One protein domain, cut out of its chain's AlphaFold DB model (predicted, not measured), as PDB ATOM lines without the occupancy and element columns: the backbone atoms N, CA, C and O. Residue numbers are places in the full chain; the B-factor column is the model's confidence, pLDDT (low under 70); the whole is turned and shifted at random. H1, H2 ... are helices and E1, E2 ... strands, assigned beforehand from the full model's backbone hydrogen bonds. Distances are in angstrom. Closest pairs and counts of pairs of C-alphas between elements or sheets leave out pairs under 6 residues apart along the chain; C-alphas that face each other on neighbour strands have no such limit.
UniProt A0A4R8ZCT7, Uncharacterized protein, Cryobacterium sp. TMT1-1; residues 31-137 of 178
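What this domain is: This is residues 31 to 137 of the 178 residues of an uncharacterized protein of Cryobacterium sp. TMT1-1 (UniProt A0A4R8ZCT7). A body of crossed helices gathers on H5, with H3 packed across it, H1 and H4 towards one end and H2 and H6 towards the other; beyond H6 the hairpin of E1 and E2, residues 123 to 136, reaches out as an arm and makes much of the length. The printed part has 107 residues with six named helices and then two named strands, H1 to H6, E1 and E2; the strands form one antiparallel sheet, order E1 - E2. The class is mostly helix. The whole is only just loose, close to compact, with a radius of gyration of the C-alphas of 15.9 A and spans of 56 by 27 by 21 A.

How they stand to each other: H1, residues 31 to 45, only just touches H3, residues 57 to 67, with 3 pairs of C-alphas within 8 A, the closest those of Arg 37 and Tyr 67 at 5.7 A; they run opposite ways at a steep tilt of 54 degrees. H2, residues 50 to 54, touches residues 103 to 107 of H5, the hub, residues 92 to 108; the closest C-alphas are those of Ala 51 and Ile 103, 6.1 A apart. H3 touches H5 with 15 pairs, closest at Leu 63 and Ala 96, 4.9 A, at 72 degrees, only just about perpendicular. H4, residues 75 to 88, touches H3, closest at Tyr 66 and Met 85, 6.3 A, at a steep tilt of 57 degrees. H6, residues 113 to 122, only just touches H5 with 3 pairs, closest at Ala 102 and Val 115, 6.3 A, and is about perpendicular to it at 77 degrees. E1, residues 123 to 128, and E2, residues 131 to 136, form a hairpin, with N 124 and O 135 at 2.9 A and N 135 and O 124 at 2.7 A, within hydrogen-bond range. Both strands are apart from H1 to H5. Every O i to N i+4 pair is within range in H1, H3, H4, H5 and H6; H2 has 0 of 1, but 2 of 2 O i to N i+3 pairs.

Where its parts are: H1 begins at C-alpha 31 (182.588, 166.835, 279.443) and is 21.0 A long. H2 measures 7.8 A, H3 15.5 A, H4 20.1 A and H6 14.1 A. H5 is 24.0 A long, from C-alpha 92 (190.013, 153.053, 270.089). E1 is 14.3 A long and E2 15.5 A, ending at C-alpha 136 (191.650, 164.850, 244.675).

The domain as a whole: The C-alphas of Lys 76 and Gly 130, the two farthest apart, are 56.1 A apart. The printed part has no cut and no long link. Mean pLDDT of the printed part is 92.8, and no printed residue is under 70.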
ATOM      1  N   ARG A  31     182.920 165.543 280.040       92.19
ATOM      2  CA  ARG A  31     182.588 166.835 279.443       92.19
ATOM      3  C   ARG A  31     183.291 167.028 278.101       92.19
ATOM      4  O   ARG A  31     182.617 167.308 277.118       92.19
ATOM      5  N   ASP A  32     184.605 166.818 278.047       92.75
ATOM      6  CA  ASP A  32     185.383 166.988 276.809       92.75
ATOM      7  C   ASP A  32     184.891 166.039 275.717       92.75
ATOM      8  O   ASP A  32     184.722 166.434 274.571       92.75
ATOM      9  N   TYR A  33     184.572 164.793 276.086       94.69
ATOM     10  CA  TYR A  33     183.995 163.829 275.153       94.69
ATOM     11  C   TYR A  33     182.693 164.335 274.515       94.69
ATOM     12  O   TYR A  33     182.523 164.211 273.304       94.69
ATOM     13  N   LEU A  34     181.780 164.907 275.309       95.69
ATOM     14  CA  LEU A  34     180.519 165.445 274.795       95.69
ATOM     15  C   LEU A  34     180.747 166.674 273.910       95.69
ATOM     16  O   LEU A  34     180.110 166.778 272.866       95.69
ATOM     17  N   ILE A  35     181.688 167.549 274.277       95.50
ATOM     18  CA  ILE A  35     182.076 168.712 273.465       95.50
ATOM     19  C   ILE A  35     182.641 168.255 272.115       95.50
ATOM     20  O   ILE A  35     182.172 168.694 271.069       95.50
ATOM     21  N   HIS A  36     183.600 167.327 272.121       95.44
ATOM     22  CA  HIS A  36     184.194 166.793 270.894       95.44
ATOM     23  C   HIS A  36     183.139 166.121 270.015       95.44
ATOM     24  O   HIS A  36     183.121 166.304 268.800       95.44
ATOM     25  N   ARG A  37     182.228 165.362 270.630       95.75
ATOM     26  CA  ARG A  37     181.128 164.711 269.924       95.75
ATOM     27  C   ARG A  37     180.178 165.721 269.286       95.75
ATOM     28  O   ARG A  37     179.758 165.500 268.156       95.75
ATOM     29  N   GLN A  38     179.826 166.782 270.008       95.69
ATOM     30  CA  GLN A  38     178.955 167.840 269.508       95.69
ATOM     31  C   GLN A  38     179.578 168.517 268.285       95.69
ATOM     32  O   GLN A  38     178.939 168.569 267.240       95.69
ATOM     33  N   PHE A  39     180.857 168.887 268.375       96.19
ATOM     34  CA  PHE A  39     181.618 169.415 267.243       96.19
ATOM     35  C   PHE A  39     181.604 168.457 266.040       96.19
ATOM     36  O   PHE A  39     181.299 168.853 264.920       96.19
ATOM     37  N   LEU A  40     181.879 167.164 266.253       95.75
ATOM     38  CA  LEU A  40     181.857 166.177 265.166       95.75
ATOM     39  C   LEU A  40     180.461 165.998 264.559       95.75
ATOM     40  O   LEU A  40     180.355 165.703 263.370       95.75
ATOM     41  N   ARG A  41     179.397 166.151 265.356       94.94
ATOM     42  CA  ARG A  41     178.018 166.105 264.862       94.94
ATOM     43  C   ARG A  41     177.714 167.311 263.980       94.94
ATOM     44  O   ARG A  41     177.179 167.111 262.901       94.94
ATOM     45  N   GLU A  42     178.113 168.513 264.384       94.38
ATOM     46  CA  GLU A  42     177.976 169.732 263.570       94.38
ATOM     47  C   GLU A  42     178.715 169.580 262.234       94.38
ATOM     48  O   GLU A  42     178.129 169.757 261.168       94.38
ATOM     49  N   GLN A  43     179.967 169.107 262.264       94.25
ATOM     50  CA  GLN A  43     180.733 168.826 261.043       94.25
ATOM     51  C   GLN A  43     180.083 167.763 260.143       94.25
ATOM     52  O   GLN A  43     180.241 167.787 258.921       94.25
ATOM     53  N   TRP A  44     179.345 166.822 260.726       93.25
ATOM     54  CA  TRP A  44     178.652 165.786 259.973       93.25
ATOM     55  C   TRP A  44     177.319 166.262 259.382       93.25
ATOM     56  O   TRP A  44     177.044 166.004 258.213       93.25
ATOM     57  N   GLU A  45     176.490 166.932 260.183       91.06
ATOM     58  CA  GLU A  45     175.124 167.320 259.824       91.06
ATOM     59  C   GLU A  45     175.083 168.613 259.003       91.06
ATOM     60  O   GLU A  45     174.373 168.673 258.001       91.06
ATOM     61  N   GLU A  46     175.862 169.628 259.381       90.62
ATOM     62  CA  GLU A  46     175.816 170.956 258.751       90.62
ATOM     63  C   GLU A  46     176.730 171.048 257.526       90.62
ATOM     64  O   GLU A  46     176.414 171.735 256.554       90.62
ATOM     65  N   HIS A  47     177.845 170.314 257.540       87.88
ATOM     66  CA  HIS A  47     178.863 170.362 256.489       87.88
ATOM     67  C   HIS A  47     178.931 169.081 255.632       87.88
ATOM     68  O   HIS A  47     179.921 168.870 254.932       87.88
ATOM     69  N   ASP A  48     177.908 168.211 255.689       86.31
ATOM     70  CA  ASP A  48     177.819 166.901 254.992       86.31
ATOM     71  C   ASP A  48     179.098 166.045 255.136       86.31
ATOM     72  O   ASP A  48     179.492 165.300 254.235       86.31
ATOM     73  N   GLY A  49     179.789 166.170 256.273       87.81
ATOM     74  CA  GLY A  49     181.024 165.445 256.553       87.81
ATOM     75  C   GLY A  49     182.233 165.893 255.724       87.81
ATOM     76  O   GLY A  49     183.193 165.130 255.615       87.81
ATOM     77  N   ALA A  50     182.238 167.102 255.151       89.44
ATOM     78  CA  ALA A  50     183.352 167.604 254.342       89.44
ATOM     79  C   ALA A  50     184.707 167.502 255.066       89.44
ATOM     80  O   ALA A  50     185.681 167.026 254.483       89.44
ATOM     81  N   ALA A  51     184.752 167.841 256.357       90.94
ATOM     82  CA  ALA A  51     185.970 167.755 257.166       90.94
ATOM     83  C   ALA A  51     186.482 166.311 257.354       90.94
ATOM     84  O   ALA A  51     187.676 166.089 257.533       90.94
ATOM     85  N   PHE A  52     185.611 165.301 257.244       93.69
ATOM     86  CA  PHE A  52     186.021 163.894 257.311       93.69
ATOM     87  C   PHE A  52     186.790 163.466 256.055       93.69
ATOM     88  O   PHE A  52     187.569 162.518 256.119       93.69
ATOM     89  N   THR A  53     186.618 164.164 254.924       93.44
ATOM     90  CA  THR A  53     187.321 163.844 253.669       93.44
ATOM     91  C   THR A  53     188.826 164.071 253.731       93.44
ATOM     92  O   THR A  53     189.544 163.535 252.889       93.44
ATOM     93  N   ASP A  54     189.293 164.854 254.703       92.06
ATOM     94  CA  ASP A  54     190.709 165.139 254.929       92.06
ATOM     95  C   ASP A  54     191.411 164.062 255.766       92.06
ATOM     96  O   ASP A  54     192.617 164.147 255.990       92.06
ATOM     97  N   LEU A  55     190.678 163.030 256.195       94.00
ATOM     98  CA  LEU A  55     191.233 161.899 256.924       94.00
ATOM     99  C   LEU A  55     191.288 160.622 256.079       94.00
ATOM    100  O   LEU A  55     190.380 160.364 255.277       94.00
ATOM    101  N   PRO A  56     192.260 159.733 256.353       93.38
ATOM    102  CA  PRO A  56     192.225 158.357 255.884       93.38
ATOM    103  C   PRO A  56     190.944 157.627 256.310       93.38
ATOM    104  O   PRO A  56     190.443 157.785 257.423       93.38
ATOM    105  N   MET A  57     190.459 156.726 255.452       92.12
ATOM    106  CA  MET A  57     189.215 155.971 255.671       92.12
ATOM    107  C   MET A  57     189.158 155.247 257.029       92.12
ATOM    108  O   MET A  57     188.092 155.144 257.635       92.12
ATOM    109  N   GLN A  58     190.288 154.719 257.512       93.12
ATOM    110  CA  GLN A  58     190.332 154.025 258.800       93.12
ATOM    111  C   GLN A  58     190.135 154.987 259.978       93.12
ATOM    112  O   GLN A  58     189.427 154.651 260.918       93.12
ATOM    113  N   GLU A  59     190.692 156.193 259.911       94.69
ATOM    114  CA  GLU A  59     190.536 157.196 260.967       94.69
ATOM    115  C   GLU A  59     189.113 157.753 261.009       94.69
ATOM    116  O   GLU A  59     188.549 157.950 262.087       94.69
ATOM    117  N   GLN A  60     188.484 157.909 259.839       95.38
ATOM    118  CA  GLN A  60     187.060 158.228 259.760       95.38
ATOM    119  C   GLN A  60     186.212 157.154 260.461       95.38
ATOM    120  O   GLN A  60     185.298 157.479 261.218       95.38
ATOM    121  N   ARG A  61     186.525 155.867 260.252       94.31
ATOM    122  CA  ARG A  61     185.842 154.758 260.942       94.31
ATOM    123  C   ARG A  61     186.069 154.799 262.445       94.31
ATOM    124  O   ARG A  61     185.099 154.712 263.185       94.31
ATOM    125  N   ASP A  62     187.305 155.008 262.886       95.69
ATOM    126  CA  ASP A  62     187.630 155.080 264.311       95.69
ATOM    127  C   ASP A  62     186.836 156.211 265.010       95.69
ATOM    128  O   ASP A  62     186.346 156.031 266.129       95.69
ATOM    129  N   LEU A  63     186.630 157.352 264.337       96.06
ATOM    130  CA  LEU A  63     185.753 158.430 264.815       96.06
ATOM    131  C   LEU A  63     184.282 158.020 264.876       96.06
ATOM    132  O   LEU A  63     183.605 158.306 265.868       96.06
ATOM    133  N   HIS A  64     183.782 157.363 263.828       95.38
ATOM    134  CA  HIS A  64     182.401 156.892 263.787       95.38
ATOM    135  C   HIS A  64     182.110 155.848 264.861       95.38
ATOM    136  O   HIS A  64     181.069 155.931 265.511       95.38
ATOM    137  N   ASP A  65     183.033 154.921 265.085       94.88
ATOM    138  CA  ASP A  65     182.878 153.861 266.072       94.88
ATOM    139  C   ASP A  65     182.925 154.430 267.493       94.88
ATOM    140  O   ASP A  65     182.097 154.072 268.331       94.88
ATOM    141  N   TYR A  66     183.839 155.364 267.777       96.06
ATOM    142  CA  TYR A  66     184.006 155.889 269.132       96.06
ATOM    143  C   TYR A  66     183.011 156.994 269.505       96.06
ATOM    144  O   TYR A  66     182.389 156.911 270.562       96.06
ATOM    145  N   TYR A  67     182.853 158.026 268.669       95.62
ATOM    146  CA  TYR A  67     182.013 159.193 268.980       95.62
ATOM    147  C   TYR A  67     180.584 159.076 268.437       95.62
ATOM    148  O   TYR A  67     179.685 159.767 268.925       95.62
ATOM    149  N   ALA A  68     180.362 158.216 267.436       94.62
ATOM    150  CA  ALA A  68     179.071 158.018 266.778       94.62
ATOM    151  C   ALA A  68     178.352 159.344 266.427       94.62
ATOM    152  O   ALA A  68     177.219 159.564 266.874       94.62
ATOM    153  N   PRO A  69     178.985 160.249 265.646       93.81
ATOM    154  CA  PRO A  69     178.427 161.571 265.348       93.81
ATOM    155  C   PRO A  69     177.124 161.495 264.543       93.81
ATOM    156  O   PRO A  69     176.238 162.314 264.736       93.81
ATOM    157  N   ALA A  70     176.957 160.463 263.712       91.25
ATOM    158  CA  ALA A  70     175.762 160.256 262.891       91.25
ATOM    159  C   ALA A  70     174.562 159.641 263.645       91.25
ATOM    160  O   ALA A  70     173.533 159.358 263.032       91.25
ATOM    161  N   VAL A  71     174.704 159.335 264.939       91.56
ATOM    162  CA  VAL A  71     173.644 158.711 265.745       91.56
ATOM    163  C   VAL A  71     173.073 159.753 266.710       91.56
ATOM    164  O   VAL A  71     173.846 160.397 267.418       91.56
ATOM    165  N   PRO A  72     171.749 159.942 266.810       90.38
ATOM    166  CA  PRO A  72     171.163 160.941 267.701       90.38
ATOM    167  C   PRO A  72     171.089 160.430 269.151       90.38
ATOM    168  O   PRO A  72     170.011 160.182 269.676       90.38
ATOM    169  N   PHE A  73     172.241 160.244 269.800       91.25
ATOM    170  CA  PHE A  73     172.301 159.873 271.215       91.25
ATOM    171  C   PHE A  73     171.980 161.045 272.140       91.25
ATOM    172  O   PHE A  73     172.502 162.150 271.953       91.25
ATOM    173  N   ALA A  74     171.228 160.757 273.204       93.62
ATOM    174  CA  ALA A  74     171.203 161.596 274.396       93.62
ATOM    175  C   ALA A  74     172.554 161.527 275.139       93.62
ATOM    176  O   ALA A  74     173.315 160.571 274.988       93.62
ATOM    177  N   GLU A  75     172.861 162.505 275.995       92.81
ATOM    178  CA  GLU A  75     174.167 162.574 276.681       92.81
ATOM    179  C   GLU A  75     174.507 161.300 277.471       92.81
ATOM    180  O   GLU A  75     175.622 160.783 277.384       92.81
ATOM    181  N   LYS A  76     173.528 160.748 278.204       94.19
ATOM    182  CA  LYS A  76     173.706 159.504 278.972       94.19
ATOM    183  C   LYS A  76     174.030 158.315 278.066       94.19
ATOM    184  O   LYS A  76     174.891 157.507 278.404       94.19
ATOM    185  N   GLU A  77     173.374 158.229 276.913       96.00
ATOM    186  CA  GLU A  77     173.604 157.173 275.924       96.00
ATOM    187  C   GLU A  77     174.980 157.321 275.276       96.00
ATOM    188  O   GLU A  77     175.697 156.336 275.130       96.00
ATOM    189  N   ALA A  78     175.403 158.551 274.972       94.88
ATOM    190  CA  ALA A  78     176.721 158.822 274.412       94.88
ATOM    191  C   ALA A  78     177.852 158.418 275.376       94.88
ATOM    192  O   ALA A  78     178.870 157.874 274.941       94.88
ATOM    193  N   LEU A  79     177.677 158.641 276.685       95.19
ATOM    194  CA  LEU A  79     178.632 158.206 277.712       95.19
ATOM    195  C   LEU A  79     178.612 156.685 277.932       95.19
ATOM    196  O   LEU A  79     179.668 156.074 278.134       95.19
ATOM    197  N   ALA A  80     177.435 156.059 277.861       95.12
ATOM    198  CA  ALA A  80     177.316 154.604 277.896       95.12
ATOM    199  C   ALA A  80     178.014 153.968 276.682       95.12
ATOM    200  O   ALA A  80     178.807 153.040 276.850       95.12
ATOM    201  N   HIS A  81     177.808 154.527 275.484       95.56
ATOM    202  CA  HIS A  81     178.477 154.123 274.245       95.56
ATOM    203  C   HIS A  81     179.996 154.234 274.363       95.56
ATOM    204  O   HIS A  81     180.701 153.254 274.133       95.56
ATOM    205  N   ARG A  82     180.506 155.380 274.834       94.62
ATOM    206  CA  ARG A  82     181.938 155.578 275.113       94.62
ATOM    207  C   ARG A  82     182.501 154.469 276.003       94.62
ATOM    208  O   ARG A  82     183.565 153.917 275.720       94.62
ATOM    209  N   THR A  83     181.799 154.159 277.092       93.81
ATOM    210  CA  THR A  83     182.223 153.146 278.068       93.81
ATOM    211  C   THR A  83     182.228 151.754 277.443       93.81
ATOM    212  O   THR A  83     183.198 151.012 277.597       93.81
ATOM    213  N   ALA A  84     181.183 151.417 276.684       95.56
ATOM    214  CA  ALA A  84     181.078 150.153 275.967       95.56
ATOM    215  C   ALA A  84     182.202 149.996 274.930       95.56
ATOM    216  O   ALA A  84     182.908 148.990 274.941       95.56
ATOM    217  N   MET A  85     182.435 151.010 274.094       94.00
ATOM    218  CA  MET A  85     183.483 150.990 273.071       94.00
ATOM    219  C   MET A  85     184.885 150.926 273.670       94.00
ATOM    220  O   MET A  85     185.709 150.152 273.197       94.00
ATOM    221  N   THR A  86     185.149 151.660 274.754       93.56
ATOM    222  CA  THR A  86     186.440 151.593 275.461       93.56
ATOM    223  C   THR A  86     186.688 150.202 276.049       93.56
ATOM    224  O   THR A  86     187.816 149.716 276.032       93.56
ATOM    225  N   LYS A  87     185.638 149.543 276.555       93.38
ATOM    226  CA  LYS A  87     185.734 148.187 277.105       93.38
ATOM    227  C   LYS A  87     186.042 147.150 276.024       93.38
ATOM    228  O   LYS A  87     186.849 146.258 276.263       93.38
ATOM    229  N   VAL A  88     185.394 147.251 274.863       96.00
ATOM    230  CA  VAL A  88     185.579 146.302 273.752       96.00
ATOM    231  C   VAL A  88     186.890 146.570 273.006       96.00
ATOM    232  O   VAL A  88     187.603 145.634 272.653       96.00
ATOM    233  N   PHE A  89     187.244 147.842 272.814       94.31
ATOM    234  CA  PHE A  89     188.414 148.278 272.057       94.31
ATOM    235  C   PHE A  89     189.240 149.301 272.856       94.31
ATOM    236  O   PHE A  89     189.112 150.510 272.650       94.31
ATOM    237  N   PRO A  90     190.155 148.851 273.734       93.50
ATOM    238  CA  PRO A  90     190.910 149.749 274.616       93.50
ATOM    239  C   PRO A  90     191.794 150.780 273.898       93.50
ATOM    240  O   PRO A  90     192.098 151.828 274.462       93.50
ATOM    241  N   SER A  91     192.213 150.506 272.656       93.81
ATOM    242  CA  SER A  91     193.027 151.428 271.849       93.81
ATOM    243  C   SER A  91     192.205 152.448 271.055       93.81
ATOM    244  O   SER A  91     192.749 153.458 270.604       93.81
ATOM    245  N   LEU A  92     190.897 152.216 270.897       93.88
ATOM    246  CA  LEU A  92     190.013 153.053 270.089       93.88
ATOM    247  C   LEU A  92     189.919 154.508 270.589       93.88
ATOM    248  O   LEU A  92     190.031 155.398 269.749       93.88
ATOM    249  N   PRO A  93     189.825 154.804 271.904       93.81
ATOM    250  CA  PRO A  93     189.800 156.187 272.389       93.81
ATOM    251  C   PRO A  93     191.025 156.997 271.955       93.81
ATOM    252  O   PRO A  93     190.914 158.174 271.624       93.81
ATOM    253  N   GLN A  94     192.203 156.365 271.946       93.69
ATOM    254  CA  GLN A  94     193.443 157.032 271.562       93.69
ATOM    255  C   GLN A  94     193.480 157.309 270.056       93.69
ATOM    256  O   GLN A  94     193.858 158.406 269.649       93.69
ATOM    257  N   LYS A  95     193.074 156.332 269.237       95.38
ATOM    258  CA  LYS A  95     193.005 156.490 267.777       95.38
ATOM    259  C   LYS A  95     191.986 157.554 267.377       95.38
ATOM    260  O   LYS A  95     192.338 158.501 266.681       95.38
ATOM    261  N   ALA A  96     190.771 157.465 267.915       95.12
ATOM    262  CA  ALA A  96     189.714 158.441 267.680       95.12
ATOM    263  C   ALA A  96     190.092 159.841 268.191       95.12
ATOM    264  O   ALA A  96     189.744 160.837 267.569       95.12
ATOM    265  N   GLY A  97     190.837 159.939 269.299       94.75
ATOM    266  CA  GLY A  97     191.363 161.212 269.797       94.75
ATOM    267  C   GLY A  97     192.347 161.880 268.832       94.75
ATOM    268  O   GLY A  97     192.247 163.082 268.601       94.75
ATOM    269  N   ARG A  98     193.257 161.111 268.221       94.50
ATOM    270  CA  ARG A  98     194.183 161.630 267.197       94.50
ATOM    271  C   ARG A  98     193.448 162.057 265.929       94.50
ATOM    272  O   ARG A  98     193.690 163.148 265.430       94.50
ATOM    273  N   ALA A  99     192.515 161.231 265.460       95.56
ATOM    274  CA  ALA A  99     191.679 161.554 264.305       95.56
ATOM    275  C   ALA A  99     190.838 162.823 264.549       95.56
ATOM    276  O   ALA A  99     190.704 163.663 263.665       95.56
ATOM    277  N   TYR A 100     190.330 163.014 265.772       96.19
ATOM    278  CA  TYR A 100     189.618 164.234 266.161       96.19
ATOM    279  C   TYR A 100     190.517 165.472 266.057       96.19
ATOM    280  O   TYR A 100     190.118 166.460 265.450       96.19
ATOM    281  N   GLN A 101     191.743 165.404 266.590       95.50
ATOM    282  CA  GLN A 101     192.714 166.500 266.487       95.50
ATOM    283  C   GLN A 101     193.062 166.825 265.030       95.50
ATOM    284  O   GLN A 101     193.256 167.988 264.692       95.50
ATOM    285  N   ALA A 102     193.123 165.812 264.166       94.94
ATOM    286  CA  ALA A 102     193.357 166.000 262.741       94.94
ATOM    287  C   ALA A 102     192.178 166.708 262.043       94.94
ATOM    288  O   ALA A 102     192.418 167.650 261.291       94.94
ATOM    289  N   ILE A 103     190.920 166.351 262.347       94.81
ATOM    290  CA  ILE A 103     189.748 167.103 261.850       94.81
ATOM    291  C   ILE A 103     189.763 168.538 262.358       94.81
ATOM    292  O   ILE A 103     189.559 169.458 261.572       94.81
ATOM    293  N   GLN A 104     189.999 168.737 263.656       95.50
ATOM    294  CA  GLN A 104     190.046 170.074 264.238       95.50
ATOM    295  C   GLN A 104     191.099 170.931 263.531       95.50
ATOM    296  O   GLN A 104     190.796 172.030 263.080       95.50
ATOM    297  N   ALA A 105     192.299 170.385 263.324       93.12
ATOM    298  CA  ALA A 105     193.354 171.082 262.608       93.12
ATOM    299  C   ALA A 105     192.980 171.404 261.151       93.12
ATOM    300  O   ALA A 105     193.245 172.514 260.691       93.12
ATOM    301  N   ALA A 106     192.325 170.474 260.447       92.19
ATOM    302  CA  ALA A 106     191.850 170.690 259.081       92.19
ATOM    303  C   ALA A 106     190.797 171.806 258.991       92.19
ATOM    304  O   ALA A 106     190.853 172.608 258.058       92.19
ATOM    305  N   VAL A 107     189.875 171.878 259.959       93.56
ATOM    306  CA  VAL A 107     188.852 172.934 260.054       93.56
ATOM    307  C   VAL A 107     189.486 174.284 260.396       93.56
ATOM    308  O   VAL A 107     189.176 175.284 259.752       93.56
ATOM    309  N   ASP A 108     190.421 174.301 261.345       93.44
ATOM    310  CA  ASP A 108     191.121 175.515 261.782       93.44
ATOM    311  C   ASP A 108     192.183 175.992 260.769       93.44
ATOM    312  O   ASP A 108     192.780 177.056 260.935       93.44
ATOM    313  N   GLY A 109     192.459 175.207 259.720       90.88
ATOM    314  CA  GLY A 109     193.503 175.494 258.733       90.88
ATOM    315  C   GLY A 109     194.924 175.420 259.303       90.88
ATOM    316  O   GLY A 109     195.841 176.034 258.758       90.88
ATOM    317  N   THR A 110     195.113 174.692 260.405       93.25
ATOM    318  CA  THR A 110     196.419 174.514 261.051       93.25
ATOM    319  C   THR A 110     197.139 173.279 260.503       93.25
ATOM    320  O   THR A 110     196.486 172.313 260.097       93.25
ATOM    321  N   PRO A 111     198.485 173.286 260.462       89.19
ATOM    322  CA  PRO A 111     199.244 172.163 259.925       89.19
ATOM    323  C   PRO A 111     199.063 170.917 260.794       89.19
ATOM    324  O   PRO A 111     199.178 170.969 262.022       89.19
ATOM    325  N   ASN A 112     198.823 169.780 260.149       95.25
ATOM    326  CA  ASN A 112     198.703 168.492 260.812       95.25
ATOM    327  C   ASN A 112     199.266 167.406 259.905       95.25
ATOM    328  O   ASN A 112     198.736 167.146 258.829       95.25
ATOM    329  N   GLN A 113     200.302 166.720 260.389       91.44
ATOM    330  CA  GLN A 113     201.045 165.745 259.598       91.44
ATOM    331  C   GLN A 113     200.154 164.657 258.985       91.44
ATOM    332  O   GLN A 113     200.393 164.262 257.848       91.44
ATOM    333  N   THR A 114     199.142 164.169 259.706       88.38
ATOM    334  CA  THR A 114     198.234 163.135 259.192       88.38
ATOM    335  C   THR A 114     197.424 163.651 258.009       88.38
ATOM    336  O   THR A 114     197.346 162.984 256.979       88.38
ATOM    337  N   VAL A 115     196.855 164.849 258.150       90.38
ATOM    338  CA  VAL A 115     196.063 165.497 257.099       90.38
ATOM    339  C   VAL A 115     196.945 165.801 255.898       90.38
ATOM    340  O   VAL A 115     196.613 165.411 254.786       90.38
ATOM    341  N   ASP A 116     198.087 166.446 256.119       91.69
ATOM    342  CA  ASP A 116     198.989 166.876 255.051       91.69
ATOM    343  C   ASP A 116     199.509 165.673 254.252       91.69
ATOM    344  O   ASP A 116     199.385 165.642 253.029       91.69
ATOM    345  N   THR A 117     199.958 164.619 254.946       91.62
ATOM    346  CA  THR A 117     200.414 163.373 254.307       91.62
ATOM    347  C   THR A 117     199.306 162.747 253.461       91.62
ATOM    348  O   THR A 117     199.518 162.415 252.298       91.62
ATOM    349  N   TYR A 118     198.097 162.617 254.014       92.00
ATOM    350  CA  TYR A 118     196.981 162.017 253.288       92.00
ATOM    351  C   TYR A 118     196.547 162.860 252.080       92.00
ATOM    352  O   TYR A 118     196.203 162.322 251.023       92.00
ATOM    353  N   ARG A 119     196.576 164.190 252.206       89.75
ATOM    354  CA  ARG A 119     196.282 165.107 251.100       89.75
ATOM    355  C   ARG A 119     197.297 164.955 249.974       89.75
ATOM    356  O   ARG A 119     196.875 164.885 248.821       89.75
ATOM    357  N   ASP A 120     198.579 164.854 250.293       89.56
ATOM    358  CA  ASP A 120     199.641 164.673 249.302       89.56
ATOM    359  C   ASP A 120     199.531 163.315 248.596       89.56
ATOM    360  O   ASP A 120     199.625 163.242 247.373       89.56
ATOM    361  N   GLU A 121     199.244 162.244 249.342       89.19
ATOM    362  CA  GLU A 121     199.077 160.893 248.789       89.19
ATOM    363  C   GLU A 121     197.863 160.760 247.857       89.19
ATOM    364  O   GLU A 121     197.883 159.979 246.904       89.19
ATOM    365  N   THR A 122     196.784 161.500 248.131       88.62
ATOM    366  CA  THR A 122     195.522 161.394 247.377       88.62
ATOM    367  C   THR A 122     195.373 162.417 246.258       88.62
ATOM    368  O   THR A 122     194.462 162.292 245.433       88.62
ATOM    369  N   THR A 123     196.237 163.431 246.211       91.38
ATOM    370  CA  THR A 123     196.178 164.475 245.187       91.38
ATOM    371  C   THR A 123     196.994 164.063 243.972       91.38
ATOM    372  O   THR A 123     198.217 163.960 244.021       91.38
ATOM    373  N   THR A 124     196.325 163.891 242.836       89.81
ATOM    374  CA  THR A 124     196.982 163.708 241.539       89.81
ATOM    375  C   THR A 124     196.908 164.998 240.731       89.81
ATOM    376  O   THR A 124     195.985 165.793 240.880       89.81
ATOM    377  N   VAL A 125     197.895 165.259 239.873       90.31
ATOM    378  CA  VAL A 125     197.864 166.422 238.975       90.31
ATOM    379  C   VAL A 125     197.472 165.949 237.587       90.31
ATOM    380  O   VAL A 125     198.236 165.251 236.929       90.31
ATOM    381  N   GLU A 126     196.296 166.373 237.136       89.56
ATOM    382  CA  GLU A 126     195.727 165.989 235.846       89.56
ATOM    383  C   GLU A 126     195.649 167.192 234.897       89.56
ATOM    384  O   GLU A 126     195.544 168.354 235.315       89.56
ATOM    385  N   LEU A 127     195.706 166.929 233.588       91.00
ATOM    386  CA  LEU A 127     195.559 167.963 232.563       91.00
ATOM    387  C   LEU A 127     194.079 168.112 232.187       91.00
ATOM    388  O   LEU A 127     193.530 167.302 231.446       91.00
ATOM    389  N   ILE A 128     193.436 169.181 232.661       86.19
ATOM    390  CA  ILE A 128     192.018 169.459 232.395       86.19
ATOM    391  C   ILE A 128     191.921 170.743 231.568       86.19
ATOM    392  O   ILE A 128     192.312 171.819 232.025       86.19
ATOM    393  N   ALA A 129     191.407 170.629 230.338       88.81
ATOM    394  CA  ALA A 129     191.285 171.738 229.380       88.81
ATOM    395  C   ALA A 129     192.610 172.505 229.159       88.81
ATOM    396  O   ALA A 129     192.653 173.734 229.187       88.81
ATOM    397  N   GLY A 130     193.718 171.768 229.000       90.56
ATOM    398  CA  GLY A 130     195.047 172.337 228.737       90.56
ATOM    399  C   GLY A 130     195.752 172.958 229.949       90.56
ATOM    400  O   GLY A 130     196.876 173.430 229.813       90.56
ATOM    401  N   LYS A 131     195.137 172.949 231.141       91.56
ATOM    402  CA  LYS A 131     195.745 173.450 232.384       91.56
ATOM    403  C   LYS A 131     195.993 172.294 233.353       91.56
ATOM    404  O   LYS A 131     195.115 171.458 233.549       91.56
ATOM    405  N   ARG A 132     197.174 172.268 233.984       91.00
ATOM    406  CA  ARG A 132     197.474 171.337 235.084       91.00
ATOM    407  C   ARG A 132     196.654 171.745 236.303       91.00
ATOM    408  O   ARG A 132     196.787 172.875 236.768       91.00
ATOM    409  N   ARG A 133     195.795 170.852 236.789       90.06
ATOM    410  CA  ARG A 133     194.975 171.081 237.982       90.06
ATOM    411  C   ARG A 133     195.177 169.930 238.967       90.06
ATOM    412  O   ARG A 133     195.169 168.780 238.528       90.06
ATOM    413  N   PRO A 134     195.349 170.216 240.268       90.12
ATOM    414  CA  PRO A 134     195.287 169.172 241.275       90.12
ATOM    415  C   PRO A 134     193.856 168.631 241.323       90.12
ATOM    416  O   PRO A 134     192.887 169.391 241.386       90.12
ATOM    417  N   LEU A 135     193.733 167.316 241.253       88.69
ATOM    418  CA  LEU A 135     192.500 166.570 241.379       88.69
ATOM    419  C   LEU A 135     192.652 165.633 242.573       88.69
ATOM    420  O   LEU A 135     193.612 164.876 242.675       88.69
ATOM    421  N   ARG A 136     191.691 165.702 243.491       87.06
ATOM    422  CA  ARG A 136     191.650 164.850 244.675       87.06
ATOM    423  C   ARG A 136     190.305 164.156 244.717       87.06
ATOM    424  O   ARG A 136     189.267 164.818 244.692       87.06
ATOM    425  N   VAL A 137     190.326 162.830 244.769       85.38
ATOM    426  CA  VAL A 137     189.121 162.024 244.980       85.38
ATOM    427  C   VAL A 137     189.159 161.506 246.404       85.38
ATOM    428  O   VAL A 137     190.059 160.759 246.773       85.38
TER     429      VAL A 137